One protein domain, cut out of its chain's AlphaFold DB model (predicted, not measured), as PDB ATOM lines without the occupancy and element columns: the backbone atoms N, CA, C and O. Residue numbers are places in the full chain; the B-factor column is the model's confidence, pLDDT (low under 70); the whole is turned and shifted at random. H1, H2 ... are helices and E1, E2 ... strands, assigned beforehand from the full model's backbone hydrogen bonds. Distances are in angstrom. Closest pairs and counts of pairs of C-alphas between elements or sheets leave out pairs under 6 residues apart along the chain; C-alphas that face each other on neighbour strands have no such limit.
ATOM      1  N   PRO A   8      -7.896 107.664 181.550       97.75
ATOM      2  CA  PRO A   8      -6.739 107.261 180.738       97.75
ATOM      3  C   PRO A   8      -6.946 107.280 179.220       97.75
ATOM      4  O   PRO A   8      -5.984 107.469 178.474       97.75
ATOM      5  N   ILE A   9      -8.179 107.072 178.753       97.94
ATOM      6  CA  ILE A   9      -8.513 107.045 177.318       97.94
ATOM      7  C   ILE A   9      -9.470 108.170 176.903       97.94
ATOM      8  O   ILE A   9      -9.972 108.172 175.783       97.94
ATOM      9  N   ASN A  10      -9.648 109.166 177.778       97.56
ATOM     10  CA  ASN A  10     -10.367 110.410 177.519       97.56
ATOM     11  C   ASN A  10     -11.806 110.218 176.986       97.56
ATOM     12  O   ASN A  10     -12.189 110.804 175.971       97.56
ATOM     13  N   LEU A  11     -12.603 109.393 177.674       98.25
ATOM     14  CA  LEU A  11     -14.029 109.209 177.363       98.25
ATOM     15  C   LEU A  11     -14.879 110.302 178.031       98.25
ATOM     16  O   LEU A  11     -15.389 110.134 179.137       98.25
ATOM     17  N   THR A  12     -14.999 111.456 177.380       95.56
ATOM     18  CA  THR A  12     -15.574 112.673 177.976       95.56
ATOM     19  C   THR A  12     -17.062 112.582 178.308       95.56
ATOM     20  O   THR A  12     -17.533 113.342 179.148       95.56
ATOM     21  N   ASN A  13     -17.798 111.668 177.675       96.56
ATOM     22  CA  ASN A  13     -19.240 111.494 177.851       96.56
ATOM     23  C   ASN A  13     -19.581 110.156 178.521       96.56
ATOM     24  O   ASN A  13     -20.698 109.673 178.374       96.56
ATOM     25  N   THR A  14     -18.620 109.534 179.217       97.75
ATOM     26  CA  THR A  14     -18.809 108.220 179.848       97.75
ATOM     27  C   THR A  14     -18.724 108.305 181.367       97.75
ATOM     28  O   THR A  14     -17.685 108.647 181.936       97.75
ATOM     29  N   TYR A  15     -19.823 107.998 182.053       96.50
ATOM     30  CA  TYR A  15     -19.917 108.100 183.511       96.50
ATOM     31  C   TYR A  15     -21.028 107.216 184.085       96.50
ATOM     32  O   TYR A  15     -21.808 106.625 183.346       96.50
ATOM     33  N   VAL A  16     -21.068 107.083 185.416       96.44
ATOM     34  CA  VAL A  16     -22.205 106.448 186.097       96.44
ATOM     35  C   VAL A  16     -23.365 107.433 186.069       96.44
ATOM     36  O   VAL A  16     -23.192 108.559 186.536       96.44
ATOM     37  N   PHE A  17     -24.503 107.037 185.502       94.06
ATOM     38  CA  PHE A  17     -25.644 107.937 185.362       94.06
ATOM     39  C   PHE A  17     -26.268 108.285 186.721       94.06
ATOM     40  O   PHE A  17     -26.112 107.566 187.706       94.06
ATOM     41  N   GLY A  18     -26.982 109.407 186.761       93.81
ATOM     42  CA  GLY A  18     -27.834 109.815 187.876       93.81
ATOM     43  C   GLY A  18     -29.226 110.167 187.360       93.81
ATOM     44  O   GLY A  18     -29.690 109.597 186.376       93.81
ATOM     45  N   LYS A  19     -29.885 111.140 187.995       95.12
ATOM     46  CA  LYS A  19     -31.131 111.701 187.461       95.12
ATOM     47  C   LYS A  19     -30.861 112.365 186.107       95.12
ATOM     48  O   LYS A  19     -29.952 113.189 186.028       95.12
ATOM     49  N   ILE A  20     -31.667 112.047 185.091       96.25
ATOM     50  CA  ILE A  20     -31.450 112.561 183.732       96.25
ATOM     51  C   ILE A  20     -31.584 114.089 183.707       96.25
ATOM     52  O   ILE A  20     -32.590 114.650 184.153       96.25
ATOM     53  N   ASN A  21     -30.592 114.762 183.125       95.12
ATOM     54  CA  ASN A  21     -30.559 116.204 182.931       95.12
ATOM     55  C   ASN A  21     -30.334 116.570 181.451       95.12
ATOM     56  O   ASN A  21     -29.189 116.639 180.994       95.12
ATOM     57  N   PRO A  22     -31.399 116.921 180.706       95.06
ATOM     58  CA  PRO A  22     -31.283 117.319 179.303       95.06
ATOM     59  C   PRO A  22     -30.379 118.531 179.038       95.06
ATOM     60  O   PRO A  22     -29.855 118.667 177.936       95.06
ATOM     61  N   ASN A  23     -30.131 119.390 180.036       95.56
ATOM     62  CA  ASN A  23     -29.195 120.513 179.885       95.56
ATOM     63  C   ASN A  23     -27.733 120.055 179.749       95.56
ATOM     64  O   ASN A  23     -26.893 120.827 179.294       95.56
ATOM     65  N   ASN A  24     -27.433 118.807 180.119       92.38
ATOM     66  CA  ASN A  24     -26.123 118.183 179.953       92.38
ATOM     67  C   ASN A  24     -26.020 117.376 178.643       92.38
ATOM     68  O   ASN A  24     -25.129 116.544 178.512       92.38
ATOM     69  N   ASN A  25     -26.920 117.605 177.675       92.38
ATOM     70  CA  ASN A  25     -27.058 116.810 176.445       92.38
ATOM     71  C   ASN A  25     -27.399 115.328 176.692       92.38
ATOM     72  O   ASN A  25     -27.141 114.473 175.847       92.38
ATOM     73  N   GLU A  26     -28.001 115.023 177.839       95.69
ATOM     74  CA  GLU A  26     -28.584 113.712 178.103       95.69
ATOM     75  C   GLU A  26     -29.971 113.615 177.456       95.69
ATOM     76  O   GLU A  26     -30.684 114.609 177.299       95.69
ATOM     77  N   CYS A  27     -30.387 112.406 177.089       95.62
ATOM     78  CA  CYS A  27     -31.714 112.161 176.534       95.62
ATOM     79  C   CYS A  27     -32.565 111.357 177.515       95.62
ATOM     80  O   CYS A  27     -32.042 110.592 178.317       95.62
ATOM     81  N   LYS A  28     -33.888 111.536 177.450       97.50
ATOM     82  CA  LYS A  28     -34.839 110.621 178.095       97.50
ATOM     83  C   LYS A  28     -35.009 109.370 177.236       97.50
ATOM     84  O   LYS A  28     -34.793 109.434 176.022       97.50
ATOM     85  N   SER A  29     -35.436 108.279 177.858       97.62
ATOM     86  CA  SER A  29     -35.867 107.071 177.161       97.62
ATOM     87  C   SER A  29     -37.362 107.090 176.858       97.62
ATOM     88  O   SER A  29     -38.153 107.751 177.538       97.62
ATOM     89  N   TYR A  30     -37.739 106.349 175.819       98.00
ATOM     90  CA  TYR A  30     -39.102 106.288 175.326       98.00
ATOM     91  C   TYR A  30     -39.504 104.867 174.932       98.00
ATOM     92  O   TYR A  30     -38.724 104.131 174.327       98.00
ATOM     93  N   SER A  31     -40.765 104.517 175.173       94.81
ATOM     94  CA  SER A  31     -41.425 103.388 174.521       94.81
ATOM     95  C   SER A  31     -42.322 103.868 173.389       94.81
ATOM     96  O   SER A  31     -42.923 104.944 173.440       94.81
ATOM     97  N   PHE A  32     -42.413 103.053 172.339       90.19
ATOM     98  CA  PHE A  32     -43.296 103.307 171.210       90.19
ATOM     99  C   PHE A  32     -44.500 102.366 171.242       90.19
ATOM    100  O   PHE A  32     -44.349 101.141 171.235       90.19
ATOM    101  N   ALA A  33     -45.697 102.945 171.239       82.81
ATOM    102  CA  ALA A  33     -46.971 102.236 171.110       82.81
ATOM    103  C   ALA A  33     -47.928 103.080 170.251       82.81
ATOM    104  O   ALA A  33     -48.912 103.628 170.747       82.81
ATOM    105  N   GLY A  34     -47.552 103.308 168.988       81.12
ATOM    106  CA  GLY A  34     -48.215 104.243 168.065       81.12
ATOM    107  C   GLY A  34     -47.845 105.711 168.310       81.12
ATOM    108  O   GLY A  34     -47.727 106.495 167.376       81.12
ATOM    109  N   THR A  35     -47.574 106.070 169.563       88.69
ATOM    110  CA  THR A  35     -46.955 107.341 169.959       88.69
ATOM    111  C   THR A  35     -45.789 107.084 170.908       88.69
ATOM    112  O   THR A  35     -45.738 106.046 171.577       88.69
ATOM    113  N   TRP A  36     -44.839 108.020 170.949       95.31
ATOM    114  CA  TRP A  36     -43.710 107.978 171.876       95.31
ATOM    115  C   TRP A  36     -44.154 108.391 173.275       95.31
ATOM    116  O   TRP A  36     -44.713 109.472 173.466       95.31
ATOM    117  N   LYS A  37     -43.876 107.540 174.260       96.94
ATOM    118  CA  LYS A  37     -44.137 107.804 175.674       96.94
ATOM    119  C   LYS A  37     -42.824 107.791 176.429       96.94
ATOM    120  O   LYS A  37     -42.025 106.887 176.238       96.94
ATOM    121  N   VAL A  38     -42.610 108.807 177.258       97.62
ATOM    122  CA  VAL A  38     -41.439 108.876 178.139       97.62
ATOM    123  C   VAL A  38     -41.514 107.725 179.140       97.62
ATOM    124  O   VAL A  38     -42.561 107.527 179.758       97.62
ATOM    125  N   GLU A  39     -40.419 106.990 179.288       96.94
ATOM    126  CA  GLU A  39     -40.285 105.908 180.264       96.94
ATOM    127  C   GLU A  39     -39.916 106.434 181.657       96.94
ATOM    128  O   GLU A  39     -39.448 107.564 181.827       96.94
ATOM    129  N   ASN A  40     -40.137 105.593 182.667       95.69
ATOM    130  CA  ASN A  40     -39.619 105.865 184.004       95.69
ATOM    131  C   ASN A  40     -38.092 105.731 184.015       95.69
ATOM    132  O   ASN A  40     -37.522 104.969 183.242       95.69
ATOM    133  N   GLU A  41     -37.442 106.461 184.918       95.56
ATOM    134  CA  GLU A  41     -35.989 106.416 185.085       95.56
ATOM    135  C   GLU A  41     -35.633 105.445 186.210       95.56
ATOM    136  O   GLU A  41     -35.999 105.677 187.368       95.56
ATOM    137  N   THR A  42     -34.906 104.378 185.879       95.75
ATOM    138  CA  THR A  42     -34.336 103.479 186.885       95.75
ATOM    139  C   THR A  42     -33.274 104.208 187.717       95.75
ATOM    140  O   THR A  42     -32.426 104.924 187.188       95.75
ATOM    141  N   ASP A  43     -33.282 104.010 189.038       96.31
ATOM    142  CA  ASP A  43     -32.241 104.549 189.914       96.31
ATOM    143  C   ASP A  43     -30.926 103.768 189.742       96.31
ATOM    144  O   ASP A  43     -30.905 102.538 189.825       96.31
ATOM    145  N   TYR A  44     -29.815 104.482 189.527       94.44
ATOM    146  CA  TYR A  44     -28.498 103.904 189.223       94.44
ATOM    147  C   TYR A  44     -27.947 102.981 190.318       94.44
ATOM    148  O   TYR A  44     -27.074 102.152 190.047       94.44
ATOM    149  N   THR A  45     -28.445 103.104 191.553       95.56
ATOM    150  CA  THR A  45     -28.048 102.238 192.669       95.56
ATOM    151  C   THR A  45     -28.466 100.783 192.452       95.56
ATOM    152  O   THR A  45     -27.817  99.889 192.992       95.56
ATOM    153  N   ILE A  46     -29.487 100.531 191.623       95.75
ATOM    154  CA  ILE A  46     -29.982  99.187 191.313       95.75
ATOM    155  C   ILE A  46     -29.067  98.459 190.309       95.75
ATOM    156  O   ILE A  46     -28.565  97.386 190.646       95.75
ATOM    157  N   PRO A  47     -28.775  98.998 189.104       95.44
ATOM    158  CA  PRO A  47     -27.931  98.321 188.125       95.44
ATOM    159  C   PRO A  47     -26.432  98.608 188.294       95.44
ATOM    160  O   PRO A  47     -25.681  98.267 187.389       95.44
ATOM    161  N   LEU A  48     -25.979  99.237 189.387       93.19
ATOM    162  CA  LEU A  48     -24.627  99.790 189.593       93.19
ATOM    163  C   LEU A  48     -23.508  99.165 188.725       93.19
ATOM    164  O   LEU A  48     -23.087  99.747 187.728       93.19
ATOM    165  N   GLY A  49     -23.025  97.971 189.083       92.38
ATOM    166  CA  GLY A  49     -21.953  97.287 188.346       92.38
ATOM    167  C   GLY A  49     -22.401  96.575 187.062       92.38
ATOM    168  O   GLY A  49     -21.552  96.178 186.273       92.38
ATOM    169  N   ALA A  50     -23.707  96.404 186.861       93.81
ATOM    170  CA  ALA A  50     -24.293  95.639 185.764       93.81
ATOM    171  C   ALA A  50     -24.654  96.496 184.536       93.81
ATOM    172  O   ALA A  50     -24.613  95.995 183.417       93.81
ATOM    173  N   GLY A  51     -25.011  97.769 184.722       94.88
ATOM    174  CA  GLY A  51     -25.556  98.598 183.643       94.88
ATOM    175  C   GLY A  51     -25.702 100.085 183.960       94.88
ATOM    176  O   GLY A  51     -26.415 100.777 183.245       94.88
ATOM    177  N   ALA A  52     -25.051 100.603 185.009       96.00
ATOM    178  CA  ALA A  52     -25.215 102.004 185.408       96.00
ATOM    179  C   ALA A  52     -24.364 103.016 184.611       96.00
ATOM    180  O   ALA A  52     -24.245 104.170 185.019       96.00
ATOM    181  N   ILE A  53     -23.721 102.603 183.515       96.56
ATOM    182  CA  ILE A  53     -22.844 103.473 182.719       96.56
ATOM    183  C   ILE A  53     -23.634 104.067 181.551       96.56
ATOM    184  O   ILE A  53     -24.175 103.329 180.733       96.56
ATOM    185  N   ILE A  54     -23.635 105.396 181.442       95.88
ATOM    186  CA  ILE A  54     -24.048 106.118 180.235       95.88
ATOM    187  C   ILE A  54     -22.817 106.449 179.391       95.88
ATOM    188  O   ILE A  54     -21.719 106.635 179.921       95.88
ATOM    189  N   SER A  55     -22.988 106.475 178.071       97.50
ATOM    190  CA  SER A  55     -21.938 106.805 177.109       97.50
ATOM    191  C   SER A  55     -22.544 107.328 175.802       97.50
ATOM    192  O   SER A  55     -23.758 107.472 175.673       97.50
ATOM    193  N   THR A  56     -21.689 107.584 174.814       98.00
ATOM    194  CA  THR A  56     -22.064 107.915 173.432       98.00
ATOM    195  C   THR A  56     -21.475 106.871 172.483       98.00
ATOM    196  O   THR A  56     -20.447 106.280 172.823       98.00
ATOM    197  N   PRO A  57     -22.027 106.669 171.271       98.12
ATOM    198  CA  PRO A  57     -21.432 105.758 170.291       98.12
ATOM    199  C   PRO A  57     -19.949 106.050 170.028       98.12
ATOM    200  O   PRO A  57     -19.143 105.131 169.965       98.12
ATOM    201  N   SER A  58     -19.570 107.330 169.960       98.12
ATOM    202  CA  SER A  58     -18.180 107.746 169.749       98.12
ATOM    203  C   SER A  58     -17.246 107.391 170.907       98.12
ATOM    204  O   SER A  58     -16.076 107.108 170.674       98.12
ATOM    205  N   ASP A  59     -17.716 107.427 172.153       98.62
ATOM    206  CA  ASP A  59     -16.898 107.005 173.293       98.62
ATOM    207  C   ASP A  59     -16.863 105.478 173.431       98.62
ATOM    208  O   ASP A  59     -15.826 104.929 173.796       98.62
ATOM    209  N   LEU A  60     -17.943 104.780 173.067       98.56
ATOM    210  CA  LEU A  60     -17.972 103.318 173.022       98.56
ATOM    211  C   LEU A  60     -17.000 102.755 171.976       98.56
ATOM    212  O   LEU A  60     -16.293 101.792 172.271       98.56
ATOM    213  N   THR A  61     -16.897 103.361 170.787       98.44
ATOM    214  CA  THR A  61     -15.910 102.924 169.784       98.44
ATOM    215  C   THR A  61     -14.475 103.234 170.212       98.44
ATOM    216  O   THR A  61     -13.615 102.369 170.084       98.44
ATOM    217  N   LYS A  62     -14.210 104.393 170.838       98.38
ATOM    218  CA  LYS A  62     -12.896 104.671 171.459       98.38
ATOM    219  C   LYS A  62     -12.549 103.674 172.566       98.38
ATOM    220  O   LYS A  62     -11.392 103.276 172.689       98.38
ATOM    221  N   PHE A  63     -13.527 103.301 173.396       98.56
ATOM    222  CA  PHE A  63     -13.348 102.285 174.431       98.56
ATOM    223  C   PHE A  63     -12.979 100.939 173.809       98.56
ATOM    224  O   PHE A  63     -12.011 100.322 174.251       98.56
ATOM    225  N   ALA A  64     -13.704 100.520 172.771       98.12
ATOM    226  CA  ALA A  64     -13.423  99.299 172.032       98.12
ATOM    227  C   ALA A  64     -11.991  99.311 171.468       98.12
ATOM    228  O   ALA A  64     -11.195  98.437 171.811       98.12
ATOM    229  N   ASP A  65     -11.612 100.352 170.727       97.81
ATOM    230  CA  ASP A  65     -10.261 100.488 170.168       97.81
ATOM    231  C   ASP A  65      -9.173 100.444 171.251       97.81
ATOM    232  O   ASP A  65      -8.127  99.819 171.079       97.81
ATOM    233  N   ALA A  66      -9.402 101.087 172.399       97.94
ATOM    234  CA  ALA A  66      -8.439 101.101 173.493       97.94
ATOM    235  C   ALA A  66      -8.347  99.764 174.248       97.94
ATOM    236  O   ALA A  66      -7.258  99.387 174.693       97.94
ATOM    237  N   LEU A  67      -9.466  99.056 174.414       98.00
ATOM    238  CA  LEU A  67      -9.506  97.740 175.043       98.00
ATOM    239  C   LEU A  67      -8.777  96.717 174.171       98.00
ATOM    240  O   LEU A  67      -7.807  96.106 174.623       98.00
ATOM    241  N   PHE A  68      -9.215  96.571 172.921       97.44
ATOM    242  CA  PHE A  68      -8.700  95.558 172.003       97.44
ATOM    243  C   PHE A  68      -7.327  95.917 171.427       97.44
ATOM    244  O   PHE A  68      -6.538  95.027 171.122       97.44
ATOM    245  N   GLY A  69      -6.983  97.206 171.381       95.44
ATOM    246  CA  GLY A  69      -5.638  97.690 171.068       95.44
ATOM    247  C   GLY A  69      -4.631  97.578 172.221       95.44
ATOM    248  O   GLY A  69      -3.500  98.040 172.076       95.44
ATOM    249  N   GLY A  70      -5.015  97.014 173.376       95.50
ATOM    250  CA  GLY A  70      -4.104  96.748 174.498       95.50
ATOM    251  C   GLY A  70      -3.695  97.979 175.316       95.50
ATOM    252  O   GLY A  70      -2.707  97.936 176.048       95.50
ATOM    253  N   ARG A  71      -4.431  99.096 175.218       96.88
ATOM    254  CA  ARG A  71      -4.167 100.300 176.032       96.88
ATOM    255  C   ARG A  71      -4.723 100.197 177.450       96.88
ATOM    256  O   ARG A  71      -4.209 100.868 178.341       96.88
ATOM    257  N   LEU A  72      -5.782  99.411 177.645       96.94
ATOM    258  CA  LEU A  72      -6.447  99.251 178.944       96.94
ATOM    259  C   LEU A  72      -6.007  97.994 179.696       96.94
ATOM    260  O   LEU A  72      -5.927  98.011 180.922       96.94
ATOM    261  N   LEU A  73      -5.737  96.911 178.971       96.56
ATOM    262  CA  LEU A  73      -5.379  95.614 179.536       96.56
ATOM    263  C   LEU A  73      -4.085  95.102 178.914       96.56
ATOM    264  O   LEU A  73      -3.798  95.354 177.746       96.56
ATOM    265  N   LYS A  74      -3.339  94.318 179.697       97.19
ATOM    266  CA  LYS A  74      -2.257  93.490 179.161       97.19
ATOM    267  C   LYS A  74      -2.836  92.423 178.236       97.19
ATOM    268  O   LYS A  74      -3.962  91.967 178.455       97.19
ATOM    269  N   SER A  75      -2.045  91.984 177.261       96.44
ATOM    270  CA  SER A  75      -2.452  90.972 176.284       96.44
ATOM    271  C   SER A  75      -2.967  89.693 176.949       96.44
ATOM    272  O   SER A  75      -4.010  89.189 176.554       96.44
ATOM    273  N   GLU A  76      -2.329  89.218 178.022       98.06
ATOM    274  CA  GLU A  76      -2.752  88.002 178.730       98.06
ATOM    275  C   GLU A  76      -4.137  88.160 179.372       98.06
ATOM    276  O   GLU A  76      -4.954  87.243 179.339       98.06
ATOM    277  N   SER A  77      -4.431  89.333 179.942       98.06
ATOM    278  CA  SER A  77      -5.740  89.616 180.540       98.06
ATOM    279  C   SER A  77      -6.830  89.771 179.482       98.06
ATOM    280  O   SER A  77      -7.952  89.315 179.697       98.06
ATOM    281  N   LEU A  78      -6.506  90.383 178.340       97.31
ATOM    282  CA  LEU A  78      -7.439  90.513 177.224       97.31
ATOM    283  C   LEU A  78      -7.779  89.145 176.612       97.31
ATOM    284  O   LEU A  78      -8.942  88.882 176.327       97.31
ATOM    285  N   GLU A  79      -6.803  88.247 176.475       96.94
ATOM    286  CA  GLU A  79      -7.056  86.888 175.982       96.94
ATOM    287  C   GLU A  79      -7.929  86.073 176.947       96.94
ATOM    288  O   GLU A  79      -8.841  85.366 176.512       96.94
ATOM    289  N   ILE A  80      -7.751  86.237 178.264       97.81
ATOM    290  CA  ILE A  80      -8.680  85.668 179.253       97.81
ATOM    291  C   ILE A  80     -10.098  86.228 179.047       97.81
ATOM    292  O   ILE A  80     -11.061  85.465 179.057       97.81
ATOM    293  N   MET A  81     -10.230  87.540 178.830       97.31
ATOM    294  CA  MET A  81     -11.525  88.200 178.620       97.31
ATOM    295  C   MET A  81     -12.242  87.701 177.354       97.31
ATOM    296  O   MET A  81     -13.457  87.510 177.379       97.31
ATOM    297  N   LYS A  82     -11.490  87.449 176.274       96.12
ATOM    298  CA  LYS A  82     -11.991  86.960 174.977       96.12
ATOM    299  C   LYS A  82     -12.254  85.454 174.928       96.12
ATOM    300  O   LYS A  82     -12.933  84.996 174.013       96.12
ATOM    301  N   THR A  83     -11.708  84.675 175.861       97.25
ATOM    302  CA  THR A  83     -11.866  83.215 175.857       97.25
ATOM    303  C   THR A  83     -13.337  82.844 176.055       97.25
ATOM    304  O   THR A  83     -13.878  82.991 177.149       97.25
ATOM    305  N   ILE A  84     -13.972  82.334 174.997       96.56
ATOM    306  CA  ILE A  84     -15.384  81.949 175.011       96.56
ATOM    307  C   ILE A  84     -15.566  80.587 175.689       96.56
ATOM    308  O   ILE A  84     -14.951  79.594 175.297       96.56
ATOM    309  N   LYS A  85     -16.458  80.537 176.680       95.88
ATOM    310  CA  LYS A  85     -16.965  79.314 177.311       95.88
ATOM    311  C   LYS A  85     -18.484  79.399 177.373       95.88
ATOM    312  O   LYS A  85     -19.023  80.435 177.744       95.88
ATOM    313  N   ASP A  86     -19.168  78.340 176.950       93.69
ATOM    314  CA  ASP A  86     -20.638  78.267 176.946       93.69
ATOM    315  C   ASP A  86     -21.327  79.460 176.241       93.69
ATOM    316  O   ASP A  86     -22.416  79.888 176.616       93.69
ATOM    317  N   GLY A  87     -20.681  80.003 175.201       92.88
ATOM    318  CA  GLY A  87     -21.219  81.077 174.359       92.88
ATOM    319  C   GLY A  87     -20.850  82.511 174.764       92.88
ATOM    320  O   GLY A  87     -21.214  83.432 174.039       92.88
ATOM    321  N   TYR A  88     -20.104  82.730 175.854       95.38
ATOM    322  CA  TYR A  88     -19.663  84.067 176.275       95.38
ATOM    323  C   TYR A  88     -18.238  84.075 176.854       95.38
ATOM    324  O   TYR A  88     -17.708  83.055 177.290       95.38
ATOM    325  N   GLY A  89     -17.595  85.240 176.813       96.69
ATOM    326  CA  GLY A  89     -16.344  85.553 177.504       96.69
ATOM    327  C   GLY A  89     -16.603  86.371 178.772       96.69
ATOM    328  O   GLY A  89     -17.734  86.490 179.243       96.69
ATOM    329  N   ILE A  90     -15.572  86.996 179.341       97.06
ATOM    330  CA  ILE A  90     -15.745  87.827 180.545       97.06
ATOM    331  C   ILE A  90     -16.270  89.207 180.137       97.06
ATOM    332  O   ILE A  90     -15.500  90.101 179.804       97.06
ATOM    333  N   GLY A  91     -17.593  89.382 180.150       94.38
ATOM    334  CA  GLY A  91     -18.236  90.642 179.755       94.38
ATOM    335  C   GLY A  91     -18.186  90.922 178.248       94.38
ATOM    336  O   GLY A  91     -18.389  92.062 177.835       94.38
ATOM    337  N   LEU A  92     -17.918  89.894 177.435       97.25
ATOM    338  CA  LEU A  92     -17.912  89.952 175.975       97.25
ATOM    339  C   LEU A  92     -18.702  88.782 175.401       97.25
ATOM    340  O   LEU A  92     -18.587  87.652 175.867       97.25
ATOM    341  N   PHE A  93     -19.446  89.053 174.342       97.12
ATOM    342  CA  PHE A  93     -20.136  88.075 173.519       97.12
ATOM    343  C   PHE A  93     -19.526  88.076 172.116       97.12
ATOM    344  O   PHE A  93     -19.121  89.144 171.637       97.12
ATOM    345  N   PRO A  94     -19.458  86.911 171.449       96.31
ATOM    346  CA  PRO A  94     -19.150  86.866 170.031       96.31
ATOM    347  C   PRO A  94     -20.305  87.497 169.242       96.31
ATOM    348  O   PRO A  94     -21.471  87.169 169.456       96.31
ATOM    349  N   ILE A  95     -19.976  88.400 168.322       96.06
ATOM    350  CA  ILE A  95     -20.922  89.085 167.436       96.06
ATOM    351  C   ILE A  95     -20.555  88.693 166.000       96.06
ATOM    352  O   ILE A  95     -19.647  89.294 165.417       96.06
ATOM    353  N   PRO A  96     -21.183  87.641 165.445       94.75
ATOM    354  CA  PRO A  96     -20.879  87.175 164.100       94.75
ATOM    355  C   PRO A  96     -21.424  88.143 163.048       94.75
ATOM    356  O   PRO A  96     -22.532  88.666 163.172       94.75
ATOM    357  N   PHE A  97     -20.657  88.335 161.981       96.31
ATOM    358  CA  PHE A  97     -21.052  89.099 160.809       96.31
ATOM    359  C   PHE A  97     -20.388  88.503 159.558       96.31
ATOM    360  O   PHE A  97     -19.206  88.723 159.303       96.31
ATOM    361  N   TYR A  98     -21.152  87.733 158.773       93.69
ATOM    362  CA  TYR A  98     -20.611  86.882 157.701       93.69
ATOM    363  C   TYR A  98     -19.471  85.984 158.223       93.69
ATOM    364  O   TYR A  98     -19.671  85.249 159.187       93.69
ATOM    365  N   GLU A  99     -18.293  86.048 157.601       93.12
ATOM    366  CA  GLU A  99     -17.098  85.289 157.980       93.12
ATOM    367  C   GLU A  99     -16.304  85.962 159.117       93.12
ATOM    368  O   GLU A  99     -15.368  85.369 159.651       93.12
ATOM    369  N   SER A 100     -16.659  87.196 159.496       94.94
ATOM    370  CA  SER A 100     -15.986  87.956 160.551       94.94
ATOM    371  C   SER A 100     -16.693  87.753 161.891       94.94
ATOM    372  O   SER A 100     -17.921  87.700 161.975       94.94
ATOM    373  N   ILE A 101     -15.923  87.678 162.977       95.44
ATOM    374  CA  ILE A 101     -16.460  87.572 164.339       95.44
ATOM    375  C   ILE A 101     -15.896  88.716 165.176       95.44
ATOM    376  O   ILE A 101     -14.690  88.803 165.407       95.44
ATOM    377  N   GLY A 102     -16.781  89.596 165.633       96.75
ATOM    378  CA  GLY A 102     -16.450  90.653 166.579       96.75
ATOM    379  C   GLY A 102     -16.628  90.204 168.027       96.75
ATOM    380  O   GLY A 102     -17.295  89.210 168.312       96.75
ATOM    381  N   PHE A 103     -16.078  90.976 168.960       98.19
ATOM    382  CA  PHE A 103     -16.376  90.865 170.388       98.19
ATOM    383  C   PHE A 103     -17.055  92.136 170.877       98.19
ATOM    384  O   PHE A 103     -16.631  93.241 170.538       98.19
ATOM    385  N   GLY A 104     -18.089  91.997 171.696       97.50
ATOM    386  CA  GLY A 104     -18.826  93.151 172.189       97.50
ATOM    387  C   GLY A 104     -19.921  92.786 173.172       97.50
ATOM    388  O   GLY A 104     -19.878  91.727 173.790       97.50
ATOM    389  N   HIS A 105     -20.897  93.671 173.342       97.62
ATOM    390  CA  HIS A 105     -22.025  93.425 174.234       97.62
ATOM    391  C   HIS A 105     -23.222  94.301 173.851       97.62
ATOM    392  O   HIS A 105     -23.060  95.418 173.352       97.62
ATOM    393  N   THR A 106     -24.427  93.809 174.127       97.19
ATOM    394  CA  THR A 106     -25.681  94.567 174.007       97.19
ATOM    395  C   THR A 106     -26.126  95.122 175.359       97.19
ATOM    396  O   THR A 106     -25.855  94.520 176.394       97.19
ATOM    397  N   GLY A 107     -26.853  96.230 175.379       96.25
ATOM    398  CA  GLY A 107     -27.415  96.815 176.594       96.25
ATOM    399  C   GLY A 107     -28.895  97.131 176.438       96.25
ATOM    400  O   GLY A 107     -29.372  97.396 175.333       96.25
ATOM    401  N   GLY A 108     -29.614  97.119 177.556       96.06
ATOM    402  CA  GLY A 108     -31.009  97.533 177.626       96.06
ATOM    403  C   GLY A 108     -31.381  97.928 179.049       96.06
ATOM    404  O   GLY A 108     -31.123  97.168 179.981       96.06
ATOM    405  N   ILE A 109     -31.949  99.120 179.211       95.94
ATOM    406  CA  ILE A 109     -32.497  99.611 180.480       95.94
ATOM    407  C   ILE A 109     -33.547 100.677 180.178       95.94
ATOM    408  O   ILE A 109     -33.331 101.528 179.315       95.94
ATOM    409  N   ASP A 110     -34.685 100.628 180.864       95.56
ATOM    410  CA  ASP A 110     -35.850 101.461 180.553       95.56
ATOM    411  C   ASP A 110     -36.199 101.347 179.047       95.56
ATOM    412  O   ASP A 110     -36.276 100.242 178.507       95.56
ATOM    413  N   GLY A 111     -36.371 102.468 178.341       96.00
ATOM    414  CA  GLY A 111     -36.505 102.498 176.876       96.00
ATOM    415  C   GLY A 111     -35.180 102.609 176.104       96.00
ATOM    416  O   GLY A 111     -35.208 102.774 174.884       96.00
ATOM    417  N   PHE A 112     -34.023 102.566 176.773       97.75
ATOM    418  CA  PHE A 112     -32.721 102.592 176.107       97.75
ATOM    419  C   PHE A 112     -32.310 101.209 175.615       97.75
ATOM    420  O   PHE A 112     -32.540 100.193 176.270       97.75
ATOM    421  N   SER A 113     -31.603 101.182 174.489       97.44
ATOM    422  CA  SER A 113     -30.887 100.001 174.017       97.44
ATOM    423  C   SER A 113     -29.552 100.387 173.399       97.44
ATOM    424  O   SER A 113     -29.375 101.499 172.895       97.44
ATOM    425  N   SER A 114     -28.589  99.476 173.448       97.88
ATOM    426  CA  SER A 114     -27.267  99.704 172.882       97.88
ATOM    427  C   SER A 114     -26.619  98.423 172.385       97.88
ATOM    428  O   SER A 114     -26.973  97.313 172.783       97.88
ATOM    429  N   VAL A 115     -25.639  98.594 171.514       98.00
ATOM    430  CA  VAL A 115     -24.688  97.563 171.121       98.00
ATOM    431  C   VAL A 115     -23.349  98.233 170.859       98.00
ATOM    432  O   VAL A 115     -23.297  99.347 170.337       98.00
ATOM    433  N   TYR A 116     -22.264  97.559 171.216       97.94
ATOM    434  CA  TYR A 116     -20.944  97.864 170.682       97.94
ATOM    435  C   TYR A 116     -20.231  96.565 170.322       97.94
ATOM    436  O   TYR A 116     -20.510  95.523 170.918       97.94
ATOM    437  N   SER A 117     -19.318  96.630 169.360       97.88
ATOM    438  CA  SER A 117     -18.528  95.492 168.897       97.88
ATOM    439  C   SER A 117     -17.187  95.941 168.325       97.88
ATOM    440  O   SER A 117     -17.101  97.005 167.713       97.88
ATOM    441  N   HIS A 118     -16.169  95.095 168.458       98.38
ATOM    442  CA  HIS A 118     -14.871  95.254 167.808       98.38
ATOM    443  C   HIS A 118     -14.498  94.005 167.015       98.38
ATOM    444  O   HIS A 118     -14.417  92.908 167.574       98.38
ATOM    445  N   PHE A 119     -14.224  94.181 165.729       97.94
ATOM    446  CA  PHE A 119     -13.725  93.160 164.817       97.94
ATOM    447  C   PHE A 119     -12.208  93.328 164.715       97.94
ATOM    448  O   PHE A 119     -11.720  94.221 164.027       97.94
ATOM    449  N   THR A 120     -11.466  92.509 165.470       93.06
ATOM    450  CA  THR A 120     -10.014  92.698 165.668       93.06
ATOM    451  C   THR A 120      -9.233  92.543 164.364       93.06
ATOM    452  O   THR A 120      -8.362  93.366 164.077       93.06
ATOM    453  N   ASP A 121      -9.569  91.528 163.568       93.06
ATOM    454  CA  ASP A 121      -8.859  91.213 162.322       93.06
ATOM    455  C   ASP A 121      -9.028  92.325 161.278       93.06
ATOM    456  O   ASP A 121      -8.080  92.670 160.569       93.06
ATOM    457  N   ASP A 122     -10.201  92.961 161.267       95.00
ATOM    458  CA  ASP A 122     -10.552  94.026 160.326       95.00
ATOM    459  C   ASP A 122     -10.271  95.437 160.880       95.00
ATOM    460  O   ASP A 122     -10.335  96.422 160.146       95.00
ATOM    461  N   LYS A 123      -9.936  95.550 162.174       95.56
ATOM    462  CA  LYS A 123      -9.743  96.814 162.912       95.56
ATOM    463  C   LYS A 123     -10.956  97.746 162.827       95.56
ATOM    464  O   LYS A 123     -10.812  98.959 162.676       95.56
ATOM    465  N   ILE A 124     -12.151  97.172 162.946       97.62
ATOM    466  CA  ILE A 124     -13.421  97.903 162.887       97.62
ATOM    467  C   ILE A 124     -14.081  97.896 164.264       97.62
ATOM    468  O   ILE A 124     -14.358  96.840 164.828       97.62
ATOM    469  N   SER A 125     -14.394  99.086 164.773       98.25
ATOM    470  CA  SER A 125     -15.256  99.280 165.940       98.25
ATOM    471  C   SER A 125     -16.602  99.845 165.511       98.25
ATOM    472  O   SER A 125     -16.669 100.817 164.761       98.25
ATOM    473  N   TYR A 126     -17.677  99.273 166.039       98.44
ATOM    474  CA  TYR A 126     -19.044  99.713 165.801       98.44
ATOM    475  C   TYR A 126     -19.761  99.920 167.132       98.44
ATOM    476  O   TYR A 126     -19.560  99.162 168.080       98.44
ATOM    477  N   ALA A 127     -20.598 100.951 167.203       98.62
ATOM    478  CA  ALA A 127     -21.497 101.161 168.321       98.62
ATOM    479  C   ALA A 127     -22.782 101.843 167.854       98.62
ATOM    480  O   ALA A 127     -22.752 102.740 167.012       98.62
ATOM    481  N   LEU A 128     -23.895 101.451 168.462       98.31
ATOM    482  CA  LEU A 128     -25.196 102.078 168.290       98.31
ATOM    483  C   LEU A 128     -25.873 102.200 169.650       98.31
ATOM    484  O   LEU A 128     -25.858 101.277 170.463       98.31
ATOM    485  N   THR A 129     -26.469 103.361 169.892       97.94
ATOM    486  CA  THR A 129     -27.277 103.651 171.075       97.94
ATOM    487  C   THR A 129     -28.612 104.204 170.617       97.94
ATOM    488  O   THR A 129     -28.649 105.068 169.742       97.94
ATOM    489  N   SER A 130     -29.693 103.748 171.233       97.75
ATOM    490  CA  SER A 130     -31.045 104.219 170.975       97.75
ATOM    491  C   SER A 130     -31.738 104.545 172.292       97.75
ATOM    492  O   SER A 130     -31.611 103.801 173.264       97.75
ATOM    493  N   ASN A 131     -32.476 105.652 172.320       97.38
ATOM    494  CA  ASN A 131     -33.300 106.075 173.449       97.38
ATOM    495  C   ASN A 131     -34.788 105.753 173.259       97.38
ATOM    496  O   ASN A 131     -35.635 106.288 173.968       97.38
ATOM    497  N   GLY A 132     -35.105 104.897 172.297       96.44
ATOM    498  CA  GLY A 132     -36.447 104.414 172.036       96.44
ATOM    499  C   GLY A 132     -36.494 103.739 170.675       96.44
ATOM    500  O   GLY A 132     -35.896 104.208 169.710       96.44
ATOM    501  N   THR A 133     -37.213 102.627 170.587       91.38
ATOM    502  CA  THR A 133     -37.131 101.746 169.419       91.38
ATOM    503  C   THR A 133     -38.515 101.498 168.823       91.38
ATOM    504  O   THR A 133     -39.395 100.938 169.479       91.38
ATOM    505  N   ASN A 134     -38.700 101.877 167.557       90.19
ATOM    506  CA  ASN A 134     -39.843 101.489 166.718       90.19
ATOM    507  C   ASN A 134     -39.430 100.641 165.499       90.19
ATOM    508  O   ASN A 134     -40.294 100.186 164.759       90.19
ATOM    509  N   PHE A 135     -38.132 100.395 165.328       89.12
ATOM    510  CA  PHE A 135     -37.535  99.609 164.252       89.12
ATOM    511  C   PHE A 135     -36.471  98.682 164.844       89.12
ATOM    512  O   PHE A 135     -35.871  99.027 165.854       89.12
ATOM    513  N   ASN A 136     -36.215  97.508 164.274       89.38
ATOM    514  CA  ASN A 136     -35.226  96.604 164.858       89.38
ATOM    515  C   ASN A 136     -33.795  97.179 164.738       89.38
ATOM    516  O   ASN A 136     -33.253  97.327 163.645       89.38
ATOM    517  N   ASN A 137     -33.153  97.471 165.873       93.00
ATOM    518  CA  ASN A 137     -31.791  98.026 165.911       93.00
ATOM    519  C   ASN A 137     -30.728  97.085 165.321       93.00
ATOM    520  O   ASN A 137     -29.669  97.543 164.882       93.00
ATOM    521  N   ASN A 138     -30.987  95.776 165.307       92.19
ATOM    522  CA  ASN A 138     -30.087  94.821 164.675       92.19
ATOM    523  C   ASN A 138     -30.060  95.008 163.153       92.19
ATOM    524  O   ASN A 138     -28.988  94.951 162.564       92.19
ATOM    525  N   ASP A 139     -31.197  95.322 162.531       92.06
ATOM    526  CA  ASP A 139     -31.274  95.547 161.083       92.06
ATOM    527  C   ASP A 139     -30.493  96.808 160.684       92.06
ATOM    528  O   ASP A 139     -29.775  96.810 159.684       92.06
ATOM    529  N   ILE A 140     -30.529  97.853 161.524       93.94
ATOM    530  CA  ILE A 140     -29.675  99.045 161.369       93.94
ATOM    531  C   ILE A 140     -28.195  98.651 161.452       93.94
ATOM    532  O   ILE A 140     -27.387  99.073 160.625       93.94
ATOM    533  N   SER A 141     -27.842  97.815 162.430       95.44
ATOM    534  CA  SER A 141     -26.465  97.351 162.624       95.44
ATOM    535  C   SER A 141     -25.967  96.520 161.443       95.44
ATOM    536  O   SER A 141     -24.855  96.745 160.968       95.44
ATOM    537  N   ILE A 142     -26.803  95.621 160.918       94.56
ATOM    538  CA  ILE A 142     -26.511  94.827 159.722       94.56
ATOM    539  C   ILE A 142     -26.307  95.737 158.514       94.56
ATOM    540  O   ILE A 142     -25.341  95.533 157.783       94.56
ATOM    541  N   ALA A 143     -27.160  96.741 158.300       95.31
ATOM    542  CA  ALA A 143     -27.028  97.657 157.169       95.31
ATOM    543  C   ALA A 143     -25.722  98.467 157.236       95.31
ATOM    544  O   ALA A 143     -24.989  98.538 156.250       95.31
ATOM    545  N   VAL A 144     -25.386  99.022 158.408       96.06
ATOM    546  CA  VAL A 144     -24.149  99.798 158.601       96.06
ATOM    547  C   VAL A 144     -22.911  98.919 158.433       96.06
ATOM    548  O   VAL A 144     -22.008  99.285 157.685       96.06
ATOM    549  N   LEU A 145     -22.863  97.749 159.078       96.56
ATOM    550  CA  LEU A 145     -21.735  96.828 158.926       96.56
ATOM    551  C   LEU A 145     -21.625  96.320 157.485       96.56
ATOM    552  O   LEU A 145     -20.524  96.250 156.953       96.56
ATOM    553  N   SER A 146     -22.741  96.051 156.806       96.94
ATOM    554  CA  SER A 146     -22.721  95.653 155.395       96.94
ATOM    555  C   SER A 146     -22.122  96.738 154.509       96.94
ATOM    556  O   SER A 146     -21.301  96.418 153.658       96.94
ATOM    557  N   ALA A 147     -22.444  98.010 154.755       96.19
ATOM    558  CA  ALA A 147     -21.822  99.123 154.044       96.19
ATOM    559  C   ALA A 147     -20.310  99.232 154.317       96.19
ATOM    560  O   ALA A 147     -19.550  99.520 153.402       96.19
ATOM    561  N   VAL A 148     -19.859  98.980 155.552       96.50
ATOM    562  CA  VAL A 148     -18.428  99.019 155.916       96.50
ATOM    563  C   VAL A 148     -17.638  97.858 155.295       96.50
ATOM    564  O   VAL A 148     -16.484  98.036 154.922       96.50
ATOM    565  N   TYR A 149     -18.249  96.678 155.182       96.12
ATOM    566  CA  TYR A 149     -17.630  95.453 154.658       96.12
ATOM    567  C   TYR A 149     -17.887  95.216 153.157       96.12
ATOM    568  O   TYR A 149     -17.666  94.101 152.671       96.12
ATOM    569  N   ASP A 150     -18.399  96.218 152.434       95.50
ATOM    570  CA  ASP A 150     -18.771  96.124 151.014       95.50
ATOM    571  C   ASP A 150     -19.683  94.915 150.698       95.50
ATOM    572  O   ASP A 150     -19.542  94.221 149.686       95.50
TER     573      ASP A 150
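What this domain is: This is residues 8 to 150 of the 245 residues of the protein "Beta-lactamase domain-containing protein" of bioreactor metagenome (UniProt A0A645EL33). A twisted meander of four strands, E3 to E6, forms the middle layer, with H2 packed over one face and H4 on the other; the small hairpin E1 and E2 lies at one end of the longest axis and H3 at the other. Residues 8 to 29 have no named element, and a short antiparallel pairing joins residues 15 to 16 with 53 to 54. The printed part has 143 residues, running E1 E2 H1 H2 H3 E3 E4 E5 E6 H4; the larger sheet has the order E3 - E4 - E5 - E6, all antiparallel, and the class is mixed, helices and strands. It is compact, with a radius of gyration of the C-alphas of 16.0 A and spans of 43 by 34 by 30 A.

How they stand to each other: Going along from residue 8, you first meet E1, residues 30 to 33, and E2, residues 35 to 38, an antiparallel hairpin with N 31 and O 37 2.9 A apart. H1, residues 48 to 51, is only just not on the larger sheet, with 4 pairs of C-alphas within 10 A. H2, residues 57 to 68, is on that sheet at a height of 7.9 A, over E5, residues 112 to 119, and E6, residues 124 to 130; its closest C-alphas to E6 are Pro 57 and Ala 127, 5.0 A. H3, residues 75 to 82, only grazes the sheet with residues 81 to 82. Look next at E3, residues 93 to 97, and E4, residues 100 to 109: N 95 and O 102 are 2.8 A apart. Between E4 and E5 look at N 107 and O 114, 2.8 A, and between E5 and E6 at N 117 and O 126, 2.8 A. H4, residues 137 to 148, is on the opposite face from H2 at a height of 7.8 A, over none of the strands; its closest C-alphas to E6 are Ser 141 and Leu 128, 7.5 A. In H2, H3 and H4 every O i to N i+4 pair is within hydrogen-bond range; H1 is too short for one, and its one O i to N i+3 pair is not within range.

Where its parts are: Find C-alpha 30 at (-39.102, 106.288, 175.326), where E1 begins. From C-alpha 100 at (-15.986, 87.956, 160.551), E4 runs 28.4 A and bends by 54 degrees at residue 103. E5 is 24.0 A long, E6 20.4 A, H2 16.4 A, and H4 16.7 A, ending at C-alpha 148 at (-18.428, 99.019, 155.916).

The domain as a whole: The C-alphas farthest apart are those of Gly 34 and Glu 76, 49.4 A. The printed part has no cut and no long link. Its mean pLDDT is 95.8, and no printed residue is under 70.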